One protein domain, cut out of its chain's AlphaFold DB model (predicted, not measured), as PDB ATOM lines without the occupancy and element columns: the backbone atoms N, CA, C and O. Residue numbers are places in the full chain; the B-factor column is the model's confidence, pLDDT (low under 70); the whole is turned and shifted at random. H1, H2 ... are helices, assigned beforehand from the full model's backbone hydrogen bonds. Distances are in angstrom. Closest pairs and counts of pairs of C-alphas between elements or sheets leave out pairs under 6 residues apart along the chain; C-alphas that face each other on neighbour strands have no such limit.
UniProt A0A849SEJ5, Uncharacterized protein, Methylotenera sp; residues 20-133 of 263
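This is residues 20 to 133 of the 263 residues of an uncharacterized protein of Methylotenera sp (UniProt A0A849SEJ5). Six helices make a rod built round the long helix H3: the helical hairpin H1 and H2 packs on the first part of H3 and makes one end of the rod, while H4 and H6 pack on later parts of it, and short H5 packs on H2. The unnamed stretch 103 to 122 runs out to Asn 114 at the other end of the rod and folds back to H6. The printed part has 114 residues with six named helices, H1 to H6 in chain order, and no named strand; the class is all helix. It is compact, with a radius of gyration of the C-alphas of 14.5 A, and spans 48 by 23 by 20 A.

H1, residues 20 to 32, and H2, residues 42 to 54, form a hairpin: they touch at Ile 28 and Ala 48, whose C-alphas, the closest, are 5.5 A apart, and run opposite ways at a steep tilt of 42 degrees. The hub is H3, residues 61 to 80, which touches four helices. With residues 61 to 64 alone it touches residues 28 to 32 of H1, the closest C-alphas being those of Ile 32 and Ile 64, 6.6 A apart. With residues 61 to 68 alone it touches H2, opposite ways at a steep tilt of 54 degrees, closest at C-alphas 52 and 61, 5.4 A. H4, residues 85 to 96, touches residues 74 to 79 of H3, opposite ways at a steep tilt of 59 degrees, closest at C-alphas 78 and 87, 4.6 A. H5, residues 98 to 102, touches H2, closest at C-alphas 46 and 99, 5.1 A. H6, residues 123 to 129, touches residues 70 to 74 of H3, the same way at a steep tilt of 46 degrees, closest at C-alphas 71 and 124, 6.1 A. H4 and H6 are close but not clearly touching, and H1 is apart from H4, H5 and H6. Every O i to N i+4 pair is within hydrogen-bond range in H1, H2 and H3; the counts are 7 of 8 in H4, 2 of 3 in H6 and 0 of 1 in H5, where 2 of 2 O i to N i+3 pairs are within range.

H1 begins at C-alpha 20, (12.106, -19.259, -41.991), and measures 18.5 A from first to last C-alpha. H2 measures 18.6 A. H3 measures 28.8 A, from C-alpha 61 at (6.325, -25.295, -28.962). H4 measures 16.8 A, and the shorter H5 follows. H6 ends at C-alpha 129, (14.713, -19.234, -4.679).

The C-alphas of Glu 20 and Asn 114 are the two farthest apart, 48.9 A. The printed part has no cut. The link from H5 to H6, 20 residues, is long. The mean pLDDT of the printed part is 91.6, and no printed residue is under 70.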
ATOM      1  N   GLU A  20      12.730 -19.992 -43.106       75.81
ATOM      2  CA  GLU A  20      12.106 -19.259 -41.991       75.81
ATOM      3  C   GLU A  20      11.647 -20.192 -40.864       75.81
ATOM      4  O   GLU A  20      11.911 -19.910 -39.692       75.81
ATOM      5  N   GLN A  21      11.052 -21.340 -41.209       79.31
ATOM      6  CA  GLN A  21      10.666 -22.362 -40.236       79.31
ATOM      7  C   GLN A  21      11.881 -22.877 -39.452       79.31
ATOM      8  O   GLN A  21      11.893 -22.805 -38.228       79.31
ATOM      9  N   LYS A  22      12.956 -23.291 -40.139       83.94
ATOM     10  CA  LYS A  22      14.176 -23.791 -39.476       83.94
ATOM     11  C   LYS A  22      14.840 -22.750 -38.577       83.94
ATOM     12  O   LYS A  22      15.404 -23.102 -37.545       83.94
ATOM     13  N   SER A  23      14.810 -21.475 -38.971       88.88
ATOM     14  CA  SER A  23      15.341 -20.390 -38.140       88.88
ATOM     15  C   SER A  23      14.499 -20.180 -36.881       88.88
ATOM     16  O   SER A  23      15.054 -19.931 -35.813       88.88
ATOM     17  N   SER A  24      13.176 -20.289 -37.004       89.38
ATOM     18  CA  SER A  24      12.235 -20.117 -35.895       89.38
ATOM     19  C   SER A  24      12.301 -21.288 -34.912       89.38
ATOM     20  O   SER A  24      12.399 -21.067 -33.711       89.38
ATOM     21  N   GLU A  25      12.351 -22.524 -35.412       89.88
ATOM     22  CA  GLU A  25      12.548 -23.739 -34.606       89.88
ATOM     23  C   GLU A  25      13.902 -23.726 -33.880       89.88
ATOM     24  O   GLU A  25      13.988 -24.098 -32.712       89.88
ATOM     25  N   LYS A  26      14.966 -23.226 -34.528       92.88
ATOM     26  CA  LYS A  26      16.271 -23.044 -33.874       92.88
ATOM     27  C   LYS A  26      16.191 -22.055 -32.712       92.88
ATOM     28  O   LYS A  26      16.729 -22.349 -31.653       92.88
ATOM     29  N   PHE A  27      15.514 -20.922 -32.897       94.56
ATOM     30  CA  PHE A  27      15.317 -19.931 -31.835       94.56
ATOM     31  C   PHE A  27      14.476 -20.482 -30.673       94.56
ATOM     32  O   PHE A  27      14.830 -20.286 -29.513       94.56
ATOM     33  N   ILE A  28      13.396 -21.216 -30.975       94.00
ATOM     34  CA  ILE A  28      12.576 -21.902 -29.965       94.00
ATOM     35  C   ILE A  28      13.448 -22.852 -29.142       94.00
ATOM     36  O   ILE A  28      13.446 -22.782 -27.917       94.00
ATOM     37  N   LYS A  29      14.246 -23.688 -29.810       94.44
ATOM     38  CA  LYS A  29      15.144 -24.629 -29.142       94.44
ATOM     39  C   LYS A  29      16.200 -23.933 -28.287       94.44
ATOM     40  O   LYS A  29      16.400 -24.320 -27.144       94.44
ATOM     41  N   GLU A  30      16.828 -22.885 -28.818       93.94
ATOM     42  CA  GLU A  30      17.778 -22.069 -28.058       93.94
ATOM     43  C   GLU A  30      17.123 -21.479 -26.806       93.94
ATOM     44  O   GLU A  30      17.740 -21.522 -25.753       93.94
ATOM     45  N   THR A  31      15.870 -21.017 -26.895       94.06
ATOM     46  CA  THR A  31      15.110 -20.470 -25.755       94.06
ATOM     47  C   THR A  31      14.791 -21.533 -24.699       94.06
ATOM     48  O   THR A  31      14.894 -21.256 -23.506       94.06
ATOM     49  N   ILE A  32      14.421 -22.749 -25.122       94.50
ATOM     50  CA  ILE A  32      14.135 -23.877 -24.218       94.50
ATOM     51  C   ILE A  32      15.374 -24.253 -23.402       94.50
ATOM     52  O   ILE A  32      15.247 -24.533 -22.210       94.50
ATOM     53  N   ASP A  33      16.545 -24.245 -24.041       94.06
ATOM     54  CA  ASP A  33      17.815 -24.684 -23.457       94.06
ATOM     55  C   ASP A  33      18.467 -23.626 -22.532       94.06
ATOM     56  O   ASP A  33      19.520 -23.896 -21.949       94.06
ATOM     57  N   ILE A  34      17.878 -22.427 -22.376       92.81
ATOM     58  CA  ILE A  34      18.394 -21.389 -21.466       92.81
ATOM     59  C   ILE A  34      18.196 -21.817 -20.010       92.81
ATOM     60  O   ILE A  34      17.074 -22.064 -19.566       92.81
ATOM     61  N   ASP A  35      19.288 -21.818 -19.246       89.19
ATOM     62  CA  ASP A  35      19.262 -21.997 -17.795       89.19
ATOM     63  C   ASP A  35      18.660 -20.765 -17.099       89.19
ATOM     64  O   ASP A  35      18.942 -19.622 -17.460       89.19
ATOM     65  N   TRP A  36      17.803 -20.994 -16.108       90.94
ATOM     66  CA  TRP A  36      17.056 -19.943 -15.411       90.94
ATOM     67  C   TRP A  36      17.720 -19.489 -14.110       90.94
ATOM     68  O   TRP A  36      17.226 -18.537 -13.495       90.94
ATOM     69  N   ASP A  37      18.814 -20.133 -13.692       85.38
ATOM     70  CA  ASP A  37      19.556 -19.792 -12.471       85.38
ATOM     71  C   ASP A  37      20.029 -18.322 -12.471       85.38
ATOM     72  O   ASP A  37      19.909 -17.615 -11.463       85.38
ATOM     73  N   ASP A  38      20.457 -17.815 -13.633       84.94
ATOM     74  CA  ASP A  38      20.908 -16.427 -13.828       84.94
ATOM     75  C   ASP A  38      19.761 -15.431 -14.100       84.94
ATOM     76  O   ASP A  38      19.976 -14.216 -14.186       84.94
ATOM     77  N   GLY A  39      18.524 -15.916 -14.223       86.50
ATOM     78  CA  GLY A  39      17.359 -15.105 -14.562       86.50
ATOM     79  C   GLY A  39      16.483 -15.753 -15.626       86.50
ATOM     80  O   GLY A  39      16.956 -16.426 -16.533       86.50
ATOM     81  N   ILE A  40      15.177 -15.511 -15.536       90.62
ATOM     82  CA  ILE A  40      14.223 -16.018 -16.526       90.62
ATOM     83  C   ILE A  40      14.300 -15.126 -17.780       90.62
ATOM     84  O   ILE A  40      14.080 -13.913 -17.657       90.62
ATOM     85  N   PRO A  41      14.556 -15.681 -18.980       92.88
ATOM     86  CA  PRO A  41      14.672 -14.919 -20.224       92.88
ATOM     87  C   PRO A  41      13.284 -14.510 -20.746       92.88
ATOM     88  O   PRO A  41      12.771 -15.041 -21.729       92.88
ATOM     89  N   PHE A  42      12.619 -13.578 -20.054       93.75
ATOM     90  CA  PHE A  42      11.219 -13.243 -20.329       93.75
ATOM     91  C   PHE A  42      10.965 -12.690 -21.740       93.75
ATOM     92  O   PHE A  42       9.865 -12.886 -22.262       93.75
ATOM     93  N   ASP A  43      11.930 -11.987 -22.340       95.00
ATOM     94  CA  ASP A  43      11.821 -11.466 -23.707       95.00
ATOM     95  C   ASP A  43      11.854 -12.605 -24.734       95.00
ATOM     96  O   ASP A  43      10.943 -12.711 -25.561       95.00
ATOM     97  N   ASP A  44      12.833 -13.506 -24.631       94.69
ATOM     98  CA  ASP A  44      12.959 -14.657 -25.532       94.69
ATOM     99  C   ASP A  44      11.754 -15.592 -25.398       94.69
ATOM    100  O   ASP A  44      11.151 -15.985 -26.398       94.69
ATOM    101  N   LEU A  45      11.307 -15.842 -24.161       95.25
ATOM    102  CA  LEU A  45      10.122 -16.652 -23.882       95.25
ATOM    103  C   LEU A  45       8.841 -16.020 -24.456       95.25
ATOM    104  O   LEU A  45       7.973 -16.719 -24.984       95.25
ATOM    105  N   PHE A  46       8.716 -14.688 -24.405       96.44
ATOM    106  CA  PHE A  46       7.590 -13.971 -25.007       96.44
ATOM    107  C   PHE A  46       7.604 -14.084 -26.533       96.44
ATOM    108  O   PHE A  46       6.559 -14.346 -27.140       96.44
ATOM    109  N   HIS A  47       8.770 -13.909 -27.155       95.44
ATOM    110  CA  HIS A  47       8.930 -14.029 -28.600       95.44
ATOM    111  C   HIS A  47       8.678 -15.459 -29.089       95.44
ATOM    112  O   HIS A  47       7.908 -15.641 -30.035       95.44
ATOM    113  N   ALA A  48       9.229 -16.467 -28.412       94.88
ATOM    114  CA  ALA A  48       9.009 -17.874 -28.730       94.88
ATOM    115  C   ALA A  48       7.527 -18.255 -28.586       94.88
ATOM    116  O   ALA A  48       6.948 -18.835 -29.504       94.88
ATOM    117  N   SER A  49       6.864 -17.819 -27.506       95.56
ATOM    118  CA  SER A  49       5.423 -18.034 -27.314       95.56
ATOM    119  C   SER A  49       4.589 -17.403 -28.435       95.56
ATOM    120  O   SER A  49       3.619 -17.996 -28.908       95.56
ATOM    121  N   LYS A  50       4.976 -16.219 -28.930       95.44
ATOM    122  CA  LYS A  50       4.297 -15.582 -30.069       95.44
ATOM    123  C   LYS A  50       4.469 -16.340 -31.378       95.44
ATOM    124  O   LYS A  50       3.504 -16.413 -32.138       95.44
ATOM    125  N   ILE A  51       5.647 -16.905 -31.627       93.75
ATOM    126  CA  ILE A  51       5.884 -17.772 -32.788       93.75
ATOM    127  C   ILE A  51       4.993 -19.016 -32.682       93.75
ATOM    128  O   ILE A  51       4.251 -19.306 -33.617       93.75
ATOM    129  N   CYS A  52       4.970 -19.676 -31.522       94.62
ATOM    130  CA  CYS A  52       4.170 -20.880 -31.286       94.62
ATOM    131  C   CYS A  52       2.652 -20.648 -31.350       94.62
ATOM    132  O   CYS A  52       1.915 -21.517 -31.808       94.62
ATOM    133  N   GLN A  53       2.167 -19.453 -30.994       92.94
ATOM    134  CA  GLN A  53       0.764 -19.069 -31.207       92.94
ATOM    135  C   GLN A  53       0.388 -18.984 -32.697       92.94
ATOM    136  O   GLN A  53      -0.769 -19.211 -33.046       92.94
ATOM    137  N   GLY A  54       1.338 -18.625 -33.569       90.69
ATOM    138  CA  GLY A  54       1.144 -18.592 -35.022       90.69
ATOM    139  C   GLY A  54       1.423 -19.930 -35.715       90.69
ATOM    140  O   GLY A  54       0.830 -20.207 -36.756       90.69
ATOM    141  N   HIS A  55       2.300 -20.748 -35.127       90.62
ATOM    142  CA  HIS A  55       2.840 -21.985 -35.692       90.62
ATOM    143  C   HIS A  55       2.969 -23.068 -34.611       90.62
ATOM    144  O   HIS A  55       4.064 -23.419 -34.179       90.62
ATOM    145  N   SER A  56       1.834 -23.589 -34.141       90.56
ATOM    146  CA  SER A  56       1.794 -24.573 -33.047       90.56
ATOM    147  C   SER A  56       2.413 -25.930 -33.405       90.56
ATOM    148  O   SER A  56       2.597 -26.775 -32.538       90.56
ATOM    149  N   ASP A  57       2.662 -26.172 -34.691       90.75
ATOM    150  CA  ASP A  57       3.256 -27.391 -35.235       90.75
ATOM    151  C   ASP A  57       4.794 -27.387 -35.232       90.75
ATOM    152  O   ASP A  57       5.395 -28.417 -35.534       90.75
ATOM    153  N   TYR A  58       5.433 -26.264 -34.882       92.31
ATOM    154  CA  TYR A  58       6.892 -26.167 -34.803       92.31
ATOM    155  C   TYR A  58       7.455 -26.987 -33.634       92.31
ATOM    156  O   TYR A  58       6.875 -27.062 -32.545       92.31
ATOM    157  N   GLU A  59       8.618 -27.605 -33.860       92.38
ATOM    158  CA  GLU A  59       9.317 -28.391 -32.839       92.38
ATOM    159  C   GLU A  59       9.685 -27.506 -31.630       92.38
ATOM    160  O   GLU A  59      10.241 -26.419 -31.792       92.38
ATOM    161  N   GLY A  60       9.368 -27.969 -30.415       91.12
ATOM    162  CA  GLY A  60       9.637 -27.251 -29.161       91.12
ATOM    163  C   GLY A  60       8.496 -26.358 -28.652       91.12
ATOM    164  O   GLY A  60       8.574 -25.833 -27.541       91.12
ATOM    165  N   CYS A  61       7.410 -26.174 -29.410       95.06
ATOM    166  CA  CYS A  61       6.325 -25.295 -28.962       95.06
ATOM    167  C   CYS A  61       5.585 -25.792 -27.711       95.06
ATOM    168  O   CYS A  61       5.159 -24.976 -26.897       95.06
ATOM    169  N   ASN A  62       5.500 -27.108 -27.500       95.69
ATOM    170  CA  ASN A  62       4.905 -27.668 -26.284       95.69
ATOM    171  C   ASN A  62       5.739 -27.337 -25.038       95.69
ATOM    172  O   ASN A  62       5.194 -27.056 -23.972       95.69
ATOM    173  N   GLU A  63       7.064 -27.365 -25.165       96.31
ATOM    174  CA  GLU A  63       8.006 -27.029 -24.105       96.31
ATOM    175  C   GLU A  63       7.948 -25.536 -23.770       96.31
ATOM    176  O   GLU A  63       7.913 -25.181 -22.591       96.31
ATOM    177  N   ILE A  64       7.849 -24.665 -24.781       96.56
ATOM    178  CA  ILE A  64       7.607 -23.230 -24.571       96.56
ATOM    179  C   ILE A  64       6.285 -23.008 -23.834       96.56
ATOM    180  O   ILE A  64       6.255 -22.273 -22.848       96.56
ATOM    181  N   ASP A  65       5.201 -23.667 -24.247       95.88
ATOM    182  CA  ASP A  65       3.908 -23.555 -23.566       95.88
ATOM    183  C   ASP A  65       3.982 -24.046 -22.111       95.88
ATOM    184  O   ASP A  65       3.402 -23.422 -21.216       95.88
ATOM    185  N   ALA A  66       4.743 -25.111 -21.838       96.00
ATOM    186  CA  ALA A  66       4.993 -25.595 -20.483       96.00
ATOM    187  C   ALA A  66       5.793 -24.581 -19.645       96.00
ATOM    188  O   ALA A  66       5.424 -24.312 -18.502       96.00
ATOM    189  N   GLN A  67       6.833 -23.963 -20.210       96.00
ATOM    190  CA  GLN A  67       7.629 -22.929 -19.541       96.00
ATOM    191  C   GLN A  67       6.810 -21.652 -19.272       96.00
ATOM    192  O   GLN A  67       6.871 -21.089 -18.179       96.00
ATOM    193  N   VAL A  68       5.983 -21.214 -20.224       96.56
ATOM    194  CA  VAL A  68       5.056 -20.080 -20.049       96.56
ATOM    195  C   VAL A  68       4.000 -20.401 -18.984       96.56
ATOM    196  O   VAL A  68       3.651 -19.544 -18.166       96.56
ATOM    197  N   THR A  69       3.515 -21.641 -18.952       96.50
ATOM    198  CA  THR A  69       2.603 -22.130 -17.912       96.50
ATOM    199  C   THR A  69       3.273 -22.119 -16.539       96.50
ATOM    200  O   THR A  69       2.671 -21.627 -15.587       96.50
ATOM    201  N   ASP A  70       4.524 -22.576 -16.433       95.94
ATOM    202  CA  ASP A  70       5.315 -22.553 -15.196       95.94
ATOM    203  C   ASP A  70       5.452 -21.122 -14.647       95.94
ATOM    204  O   ASP A  70       5.143 -20.870 -13.480       95.94
ATOM    205  N   VAL A  71       5.776 -20.150 -15.509       96.12
ATOM    206  CA  VAL A  71       5.813 -18.719 -15.155       96.12
ATOM    207  C   VAL A  71       4.444 -18.214 -14.681       96.12
ATOM    208  O   VAL A  71       4.362 -17.442 -13.718       96.12
ATOM    209  N   SER A  72       3.352 -18.652 -15.316       96.75
ATOM    210  CA  SER A  72       1.995 -18.274 -14.903       96.75
ATOM    211  C   SER A  72       1.626 -18.838 -13.527       96.75
ATOM    212  O   SER A  72       1.135 -18.097 -12.669       96.75
ATOM    213  N   VAL A  73       1.935 -20.115 -13.265       96.44
ATOM    214  CA  VAL A  73       1.717 -20.749 -11.956       96.44
ATOM    215  C   VAL A  73       2.522 -20.021 -10.882       96.44
ATOM    216  O   VAL A  73       1.980 -19.717  -9.816       96.44
ATOM    217  N   SER A  74       3.773 -19.658 -11.163       95.38
ATOM    218  CA  SER A  74       4.623 -18.875 -10.259       95.38
ATOM    219  C   SER A  74       4.016 -17.521  -9.918       95.38
ATOM    220  O   SER A  74       3.895 -17.171  -8.740       95.38
ATOM    221  N   LEU A  75       3.564 -16.778 -10.934       96.44
ATOM    222  CA  LEU A  75       2.908 -15.490 -10.746       96.44
ATOM    223  C   LEU A  75       1.641 -15.623  -9.894       96.44
ATOM    224  O   LEU A  75       1.467 -14.869  -8.937       96.44
ATOM    225  N   LYS A  76       0.761 -16.574 -10.221       96.00
ATOM    226  CA  LYS A  76      -0.518 -16.778  -9.523       96.00
ATOM    227  C   LYS A  76      -0.303 -17.220  -8.077       96.00
ATOM    228  O   LYS A  76      -0.944 -16.682  -7.177       96.00
ATOM    229  N   SER A  77       0.639 -18.130  -7.840       94.75
ATOM    230  CA  SER A  77       1.009 -18.602  -6.498       94.75
ATOM    231  C   SER A  77       1.557 -17.461  -5.635       94.75
ATOM    232  O   SER A  77       1.100 -17.247  -4.510       94.75
ATOM    233  N   CYS A  78       2.466 -16.654  -6.186       94.50
ATOM    234  CA  CYS A  78       3.027 -15.500  -5.487       94.50
ATOM    235  C   CYS A  78       2.052 -14.324  -5.335       94.50
ATOM    236  O   CYS A  78       2.184 -13.536  -4.400       94.50
ATOM    237  N   ALA A  79       1.052 -14.195  -6.210       94.31
ATOM    238  CA  ALA A  79       0.009 -13.183  -6.071       94.31
ATOM    239  C   ALA A  79      -0.883 -13.440  -4.846       94.31
ATOM    240  O   ALA A  79      -1.307 -12.480  -4.200       94.31
ATOM    241  N   VAL A  80      -1.131 -14.711  -4.512       92.25
ATOM    242  CA  VAL A  80      -1.889 -15.117  -3.316       92.25
ATOM    243  C   VAL A  80      -1.062 -14.933  -2.039       92.25
ATOM    244  O   VAL A  80      -1.608 -14.543  -1.005       92.25
ATOM    245  N   ASP A  81       0.251 -15.170  -2.101       86.06
ATOM    246  CA  ASP A  81       1.155 -15.083  -0.951       86.06
ATOM    247  C   ASP A  81       2.345 -14.138  -1.193       86.06
ATOM    248  O   ASP A  81       3.452 -14.546  -1.533       86.06
ATOM    249  N   GLN A  82       2.127 -12.843  -0.942       86.19
ATOM    250  CA  GLN A  82       3.152 -11.795  -1.071       86.19
ATOM    251  C   GLN A  82       3.962 -11.565   0.217       86.19
ATOM    252  O   GLN A  82       4.459 -10.459   0.473       86.19
ATOM    253  N   ARG A  83       4.064 -12.566   1.096       85.06
ATOM    254  CA  ARG A  83       4.840 -12.423   2.338       85.06
ATOM    255  C   ARG A  83       6.342 -12.391   2.079       85.06
ATOM    256  O   ARG A  83       7.027 -11.644   2.776       85.06
ATOM    257  N   SER A  84       6.822 -13.146   1.092       89.56
ATOM    258  CA  SER A  84       8.243 -13.214   0.745       89.56
ATOM    259  C   SER A  84       8.685 -12.106  -0.204       89.56
ATOM    260  O   SER A  84       7.892 -11.585  -1.000       89.56
ATOM    261  N   TRP A  85       9.969 -11.752  -0.144       91.62
ATOM    262  CA  TRP A  85      10.547 -10.781  -1.070       91.62
ATOM    263  C   TRP A  85      10.598 -11.319  -2.506       91.62
ATOM    264  O   TRP A  85      10.277 -10.581  -3.444       91.62
ATOM    265  N   LEU A  86      10.868 -12.622  -2.667       92.19
ATOM    266  CA  LEU A  86      10.749 -13.339  -3.942       92.19
ATOM    267  C   LEU A  86       9.380 -13.098  -4.581       92.19
ATOM    268  O   LEU A  86       9.296 -12.584  -5.692       92.19
ATOM    269  N   CYS A  87       8.294 -13.393  -3.863       93.62
ATOM    270  CA  CYS A  87       6.960 -13.313  -4.448       93.62
ATOM    271  C   CYS A  87       6.518 -11.893  -4.771       93.62
ATOM    272  O   CYS A  87       5.890 -11.667  -5.805       93.62
ATOM    273  N   ARG A  88       6.893 -10.913  -3.943       94.38
ATOM    274  CA  ARG A  88       6.669  -9.499  -4.274       94.38
ATOM    275  C   ARG A  88       7.375  -9.114  -5.568       94.38
ATOM    276  O   ARG A  88       6.793  -8.401  -6.384       94.38
ATOM    277  N   THR A  89       8.598  -9.596  -5.761       93.06
ATOM    278  CA  THR A  89       9.397  -9.288  -6.948       93.06
ATOM    279  C   THR A  89       8.854  -9.987  -8.186       93.06
ATOM    280  O   THR A  89       8.639  -9.322  -9.193       93.06
ATOM    281  N   VAL A  90       8.527 -11.278  -8.099       94.00
ATOM    282  CA  VAL A  90       7.883 -12.055  -9.174       94.00
ATOM    283  C   VAL A  90       6.610 -11.359  -9.653       94.00
ATOM    284  O   VAL A  90       6.463 -11.087 -10.845       94.00
ATOM    285  N   VAL A  91       5.718 -10.985  -8.729       95.19
ATOM    286  CA  VAL A  91       4.483 -10.267  -9.072       95.19
ATOM    287  C   VAL A  91       4.798  -8.926  -9.730       95.19
ATOM    288  O   VAL A  91       4.210  -8.599 -10.759       95.19
ATOM    289  N   LEU A  92       5.729  -8.147  -9.177       93.81
ATOM    290  CA  LEU A  92       6.061  -6.815  -9.683       93.81
ATOM    291  C   LEU A  92       6.718  -6.841 -11.069       93.81
ATOM    292  O   LEU A  92       6.393  -5.992 -11.898       93.81
ATOM    293  N   VAL A  93       7.642  -7.771 -11.307       92.50
ATOM    294  CA  VAL A  93       8.395  -7.882 -12.562       92.50
ATOM    295  C   VAL A  93       7.496  -8.445 -13.654       92.50
ATOM    296  O   VAL A  93       7.320  -7.798 -14.685       92.50
ATOM    297  N   ILE A  94       6.854  -9.591 -13.410       93.56
ATOM    298  CA  ILE A  94       6.068 -10.273 -14.441       93.56
ATOM    299  C   ILE A  94       4.840  -9.446 -14.822       93.56
ATOM    300  O   ILE A  94       4.589  -9.274 -16.009       93.56
ATOM    301  N   SER A  95       4.107  -8.863 -13.861       92.00
ATOM    302  CA  SER A  95       2.899  -8.069 -14.169       92.00
ATOM    303  C   SER A  95       3.165  -6.825 -15.026       92.00
ATOM    304  O   SER A  95       2.247  -6.312 -15.667       92.00
ATOM    305  N   LYS A  96       4.409  -6.334 -15.046       93.94
ATOM    306  CA  LYS A  96       4.836  -5.197 -15.875       93.94
ATOM    307  C   LYS A  96       5.483  -5.625 -17.190       93.94
ATOM    308  O   LYS A  96       5.612  -4.797 -18.090       93.94
ATOM    309  N   HIS A  97       5.889  -6.884 -17.303       94.50
ATOM    310  CA  HIS A  97       6.577  -7.410 -18.469       94.50
ATOM    311  C   HIS A  97       5.578  -7.805 -19.581       94.50
ATOM    312  O   HIS A  97       4.496  -8.318 -19.277       94.50
ATOM    313  N   PRO A  98       5.904  -7.622 -20.878       94.19
ATOM    314  CA  PRO A  98       5.038  -8.025 -21.995       94.19
ATOM    315  C   PRO A  98       4.577  -9.489 -21.968       94.19
ATOM    316  O   PRO A  98       3.461  -9.774 -22.413       94.19
ATOM    317  N   ILE A  99       5.389 -10.384 -21.389       93.00
ATOM    318  CA  ILE A  99       5.069 -11.809 -21.179       93.00
ATOM    319  C   ILE A  99       3.720 -12.011 -20.477       93.00
ATOM    320  O   ILE A  99       3.000 -12.942 -20.818       93.00
ATOM    321  N   TYR A 100       3.300 -11.099 -19.589       94.38
ATOM    322  CA  TYR A 100       2.014 -11.187 -18.889       94.38
ATOM    323  C   TYR A 100       0.815 -11.337 -19.838       94.38
ATOM    324  O   TYR A 100      -0.170 -11.986 -19.505       94.38
ATOM    325  N   LYS A 101       0.905 -10.770 -21.049       92.19
ATOM    326  CA  LYS A 101      -0.167 -10.818 -22.054       92.19
ATOM    327  C   LYS A 101      -0.337 -12.185 -22.717       92.19
ATOM    328  O   LYS A 101      -1.339 -12.382 -23.398       92.19
ATOM    329  N   VAL A 102       0.650 -13.071 -22.600       92.44
ATOM    330  CA  VAL A 102       0.610 -14.425 -23.176       92.44
ATOM    331  C   VAL A 102       0.508 -15.514 -22.115       92.44
ATOM    332  O   VAL A 102       0.418 -16.682 -22.471       92.44
ATOM    333  N   LEU A 103       0.491 -15.151 -20.827       94.81
ATOM    334  CA  LEU A 103       0.345 -16.126 -19.753       94.81
ATOM    335  C   LEU A 103      -1.061 -16.747 -19.780       94.81
ATOM    336  O   LEU A 103      -2.050 -16.004 -19.802       94.81
ATOM    337  N   PRO A 104      -1.175 -18.084 -19.736       93.81
ATOM    338  CA  PRO A 104      -2.460 -18.750 -19.599       93.81
ATOM    339  C   PRO A 104      -3.051 -18.487 -18.214       93.81
ATOM    340  O   PRO A 104      -2.322 -18.303 -17.236       93.81
ATOM    341  N   ASP A 105      -4.377 -18.496 -18.108       93.50
ATOM    342  CA  ASP A 105      -5.033 -18.447 -16.804       93.50
ATOM    343  C   ASP A 105      -4.966 -19.828 -16.144       93.50
ATOM    344  O   ASP A 105      -5.505 -20.804 -16.663       93.50
ATOM    345  N   VAL A 106      -4.258 -19.906 -15.018       94.00
ATOM    346  CA  VAL A 106      -3.997 -21.146 -14.279       94.00
ATOM    347  C   VAL A 106      -4.286 -20.956 -12.798       94.00
ATOM    348  O   VAL A 106      -4.220 -19.841 -12.266       94.00
ATOM    349  N   GLU A 107      -4.598 -22.058 -12.121       93.31
ATOM    350  CA  GLU A 107      -4.791 -22.054 -10.676       93.31
ATOM    351  C   GLU A 107      -3.467 -21.820  -9.935       93.31
ATOM    352  O   GLU A 107      -2.394 -22.266 -10.346       93.31
ATOM    353  N   SER A 108      -3.546 -21.108  -8.811       91.62
ATOM    354  CA  SER A 108      -2.408 -20.907  -7.914       91.62
ATOM    355  C   SER A 108      -2.070 -22.188  -7.157       91.62
ATOM    356  O   SER A 108      -2.970 -22.870  -6.667       91.62
ATOM    357  N   MET A 109      -0.782 -22.438  -6.931       92.00
ATOM    358  CA  MET A 109      -0.310 -23.481  -6.028       92.00
ATOM    359  C   MET A 109       0.074 -22.899  -4.666       92.00
ATOM    360  O   MET A 109       0.512 -21.755  -4.539       92.00
ATOM    361  N   VAL A 110      -0.097 -23.700  -3.614       89.69
ATOM    362  CA  VAL A 110       0.268 -23.290  -2.255       89.69
ATOM    363  C   VAL A 110       1.783 -23.338  -2.107       89.69
ATOM    364  O   VAL A 110       2.394 -24.398  -2.243       89.69
ATOM    365  N   LEU A 111       2.383 -22.197  -1.775       89.62
ATOM    366  CA  LEU A 111       3.816 -22.124  -1.525       89.62
ATOM    367  C   LEU A 111       4.184 -22.778  -0.183       89.62
ATOM    368  O   LEU A 111       3.457 -22.625   0.811       89.62
ATOM    369  N   PRO A 112       5.323 -23.492  -0.112       87.25
ATOM    370  CA  PRO A 112       5.815 -24.038   1.140       87.25
ATOM    371  C   PRO A 112       6.019 -22.928   2.174       87.25
ATOM    372  O   PRO A 112       6.674 -21.923   1.912       87.25
ATOM    373  N   SER A 113       5.460 -23.131   3.368       80.62
ATOM    374  CA  SER A 113       5.565 -22.197   4.504       80.62
ATOM    375  C   SER A 113       6.315 -22.784   5.703       80.62
ATOM    376  O   SER A 113       6.323 -22.210   6.796       80.62
ATOM    377  N   ASN A 114       6.902 -23.963   5.512       82.50
ATOM    378  CA  ASN A 114       7.802 -24.612   6.454       82.50
ATOM    379  C   ASN A 114       9.236 -24.517   5.907       82.50
ATOM    380  O   ASN A 114       9.389 -24.317   4.712       82.50
ATOM    381  N   PRO A 115      10.275 -24.656   6.737       79.88
ATOM    382  CA  PRO A 115      11.665 -24.603   6.284       79.88
ATOM    383  C   PRO A 115      12.208 -25.944   5.772       79.88
ATOM    384  O   PRO A 115      13.360 -26.019   5.363       79.88
ATOM    385  N   PHE A 116      11.407 -27.010   5.828       84.00
ATOM    386  CA  PHE A 116      11.818 -28.380   5.514       84.00
ATOM    387  C   PHE A 116      11.363 -28.818   4.115       84.00
ATOM    388  O   PHE A 116      11.229 -30.013   3.852       84.00
ATOM    389  N   TYR A 117      11.080 -27.865   3.227       83.69
ATOM    390  CA  TYR A 117      10.726 -28.174   1.850       83.69
ATOM    391  C   TYR A 117      11.976 -28.505   1.035       83.69
ATOM    392  O   TYR A 117      13.049 -27.925   1.225       83.69
ATOM    393  N   TRP A 118      11.822 -29.459   0.123       78.56
ATOM    394  CA  TRP A 118      12.899 -29.896  -0.760       78.56
ATOM    395  C   TRP A 118      12.964 -29.050  -2.034       78.56
ATOM    396  O   TRP A 118      14.070 -28.724  -2.456       78.56
ATOM    397  N   SER A 119      11.807 -28.633  -2.562       86.56
ATOM    398  CA  SER A 119      11.665 -27.809  -3.767       86.56
ATOM    399  C   SER A 119      10.413 -26.921  -3.719       86.56
ATOM    400  O   SER A 119       9.499 -27.134  -2.912       86.56
ATOM    401  N   LEU A 120      10.379 -25.928  -4.597       90.69
ATOM    402  CA  LEU A 120       9.236 -25.097  -4.942       90.69
ATOM    403  C   LEU A 120       8.383 -25.769  -6.028       90.69
ATOM    404  O   LEU A 120       8.840 -26.697  -6.696       90.69
ATOM    405  N   PRO A 121       7.109 -25.356  -6.171       88.75
ATOM    406  CA  PRO A 121       6.174 -26.008  -7.088       88.75
ATOM    407  C   PRO A 121       6.485 -25.786  -8.575       88.75
ATOM    408  O   PRO A 121       5.923 -26.489  -9.406       88.75
ATOM    409  N   THR A 122       7.341 -24.820  -8.907       92.06
ATOM    410  CA  THR A 122       7.652 -24.415 -10.281       92.06
ATOM    411  C   THR A 122       9.154 -24.243 -10.473       92.06
ATOM    412  O   THR A 122       9.874 -23.871  -9.538       92.06
ATOM    413  N   HIS A 123       9.625 -24.484 -11.695       90.94
ATOM    414  CA  HIS A 123      11.038 -24.342 -12.057       90.94
ATOM    415  C   HIS A 123      11.490 -22.879 -11.962       90.94
ATOM    416  O   HIS A 123      12.551 -22.586 -11.420       90.94
ATOM    417  N   SER A 124      10.642 -21.942 -12.396       91.25
ATOM    418  CA  SER A 124      10.898 -20.496 -12.298       91.25
ATOM    419  C   SER A 124      11.037 -20.001 -10.863       91.25
ATOM    420  O   SER A 124      11.856 -19.117 -10.610       91.25
ATOM    421  N   LEU A 125      10.273 -20.548  -9.912       92.94
ATOM    422  CA  LEU A 125      10.456 -20.196  -8.506       92.94
ATOM    423  C   LEU A 125      11.689 -20.862  -7.910       92.94
ATOM    424  O   LEU A 125      12.382 -20.198  -7.144       92.94
ATOM    425  N   GLU A 126      11.972 -22.128  -8.234       92.06
ATOM    426  CA  GLU A 126      13.154 -22.826  -7.707       92.06
ATOM    427  C   GLU A 126      14.449 -22.143  -8.159       92.06
ATOM    428  O   GLU A 126      15.287 -21.837  -7.311       92.06
ATOM    429  N   ALA A 127      14.560 -21.797  -9.446       90.12
ATOM    430  CA  ALA A 127      15.720 -21.100 -10.005       90.12
ATOM    431  C   ALA A 127      15.988 -19.751  -9.312       90.12
ATOM    432  O   ALA A 127      17.127 -19.357  -9.084       90.12
ATOM    433  N   GLN A 128      14.929 -19.043  -8.903       90.56
ATOM    434  CA  GLN A 128      15.043 -17.749  -8.223       90.56
ATOM    435  C   GLN A 128      15.023 -17.860  -6.688       90.56
ATOM    436  O   GLN A 128      15.180 -16.862  -5.986       90.56
ATOM    437  N   ALA A 129      14.851 -19.055  -6.123       89.69
ATOM    438  CA  ALA A 129      14.713 -19.234  -4.679       89.69
ATOM    439  C   ALA A 129      15.980 -18.849  -3.911       89.69
ATOM    440  O   ALA A 129      15.890 -18.289  -2.814       89.69
ATOM    441  N   SER A 130      17.142 -19.182  -4.476       85.62
ATOM    442  CA  SER A 130      18.469 -18.894  -3.925       85.62
ATOM    443  C   SER A 130      18.781 -17.399  -3.993       85.62
ATOM    444  O   SER A 130      19.128 -16.811  -2.975       85.62
ATOM    445  N   ASN A 131      18.558 -16.773  -5.152       87.69
ATOM    446  CA  ASN A 131      18.808 -15.348  -5.399       87.69
ATOM    447  C   ASN A 131      18.030 -14.426  -4.447       87.69
ATOM    448  O   ASN A 131      18.471 -13.320  -4.141       87.69
ATOM    449  N   PHE A 132      16.871 -14.886  -3.972       89.25
ATOM    450  CA  PHE A 132      15.990 -14.146  -3.071       89.25
ATOM    451  C   PHE A 132      15.989 -14.694  -1.636       89.25
ATOM    452  O   PHE A 132      15.115 -14.322  -0.852       89.25
ATOM    453  N   ASP A 133      16.919 -15.592  -1.285       88.69
ATOM    454  CA  ASP A 133      17.043 -16.182   0.055       88.69
ATOM    455  C   ASP A 133      15.716 -16.744   0.617       88.69
ATOM    456  O   ASP A 133      15.463 -16.747   1.829       88.69
TER     457      ASP A 133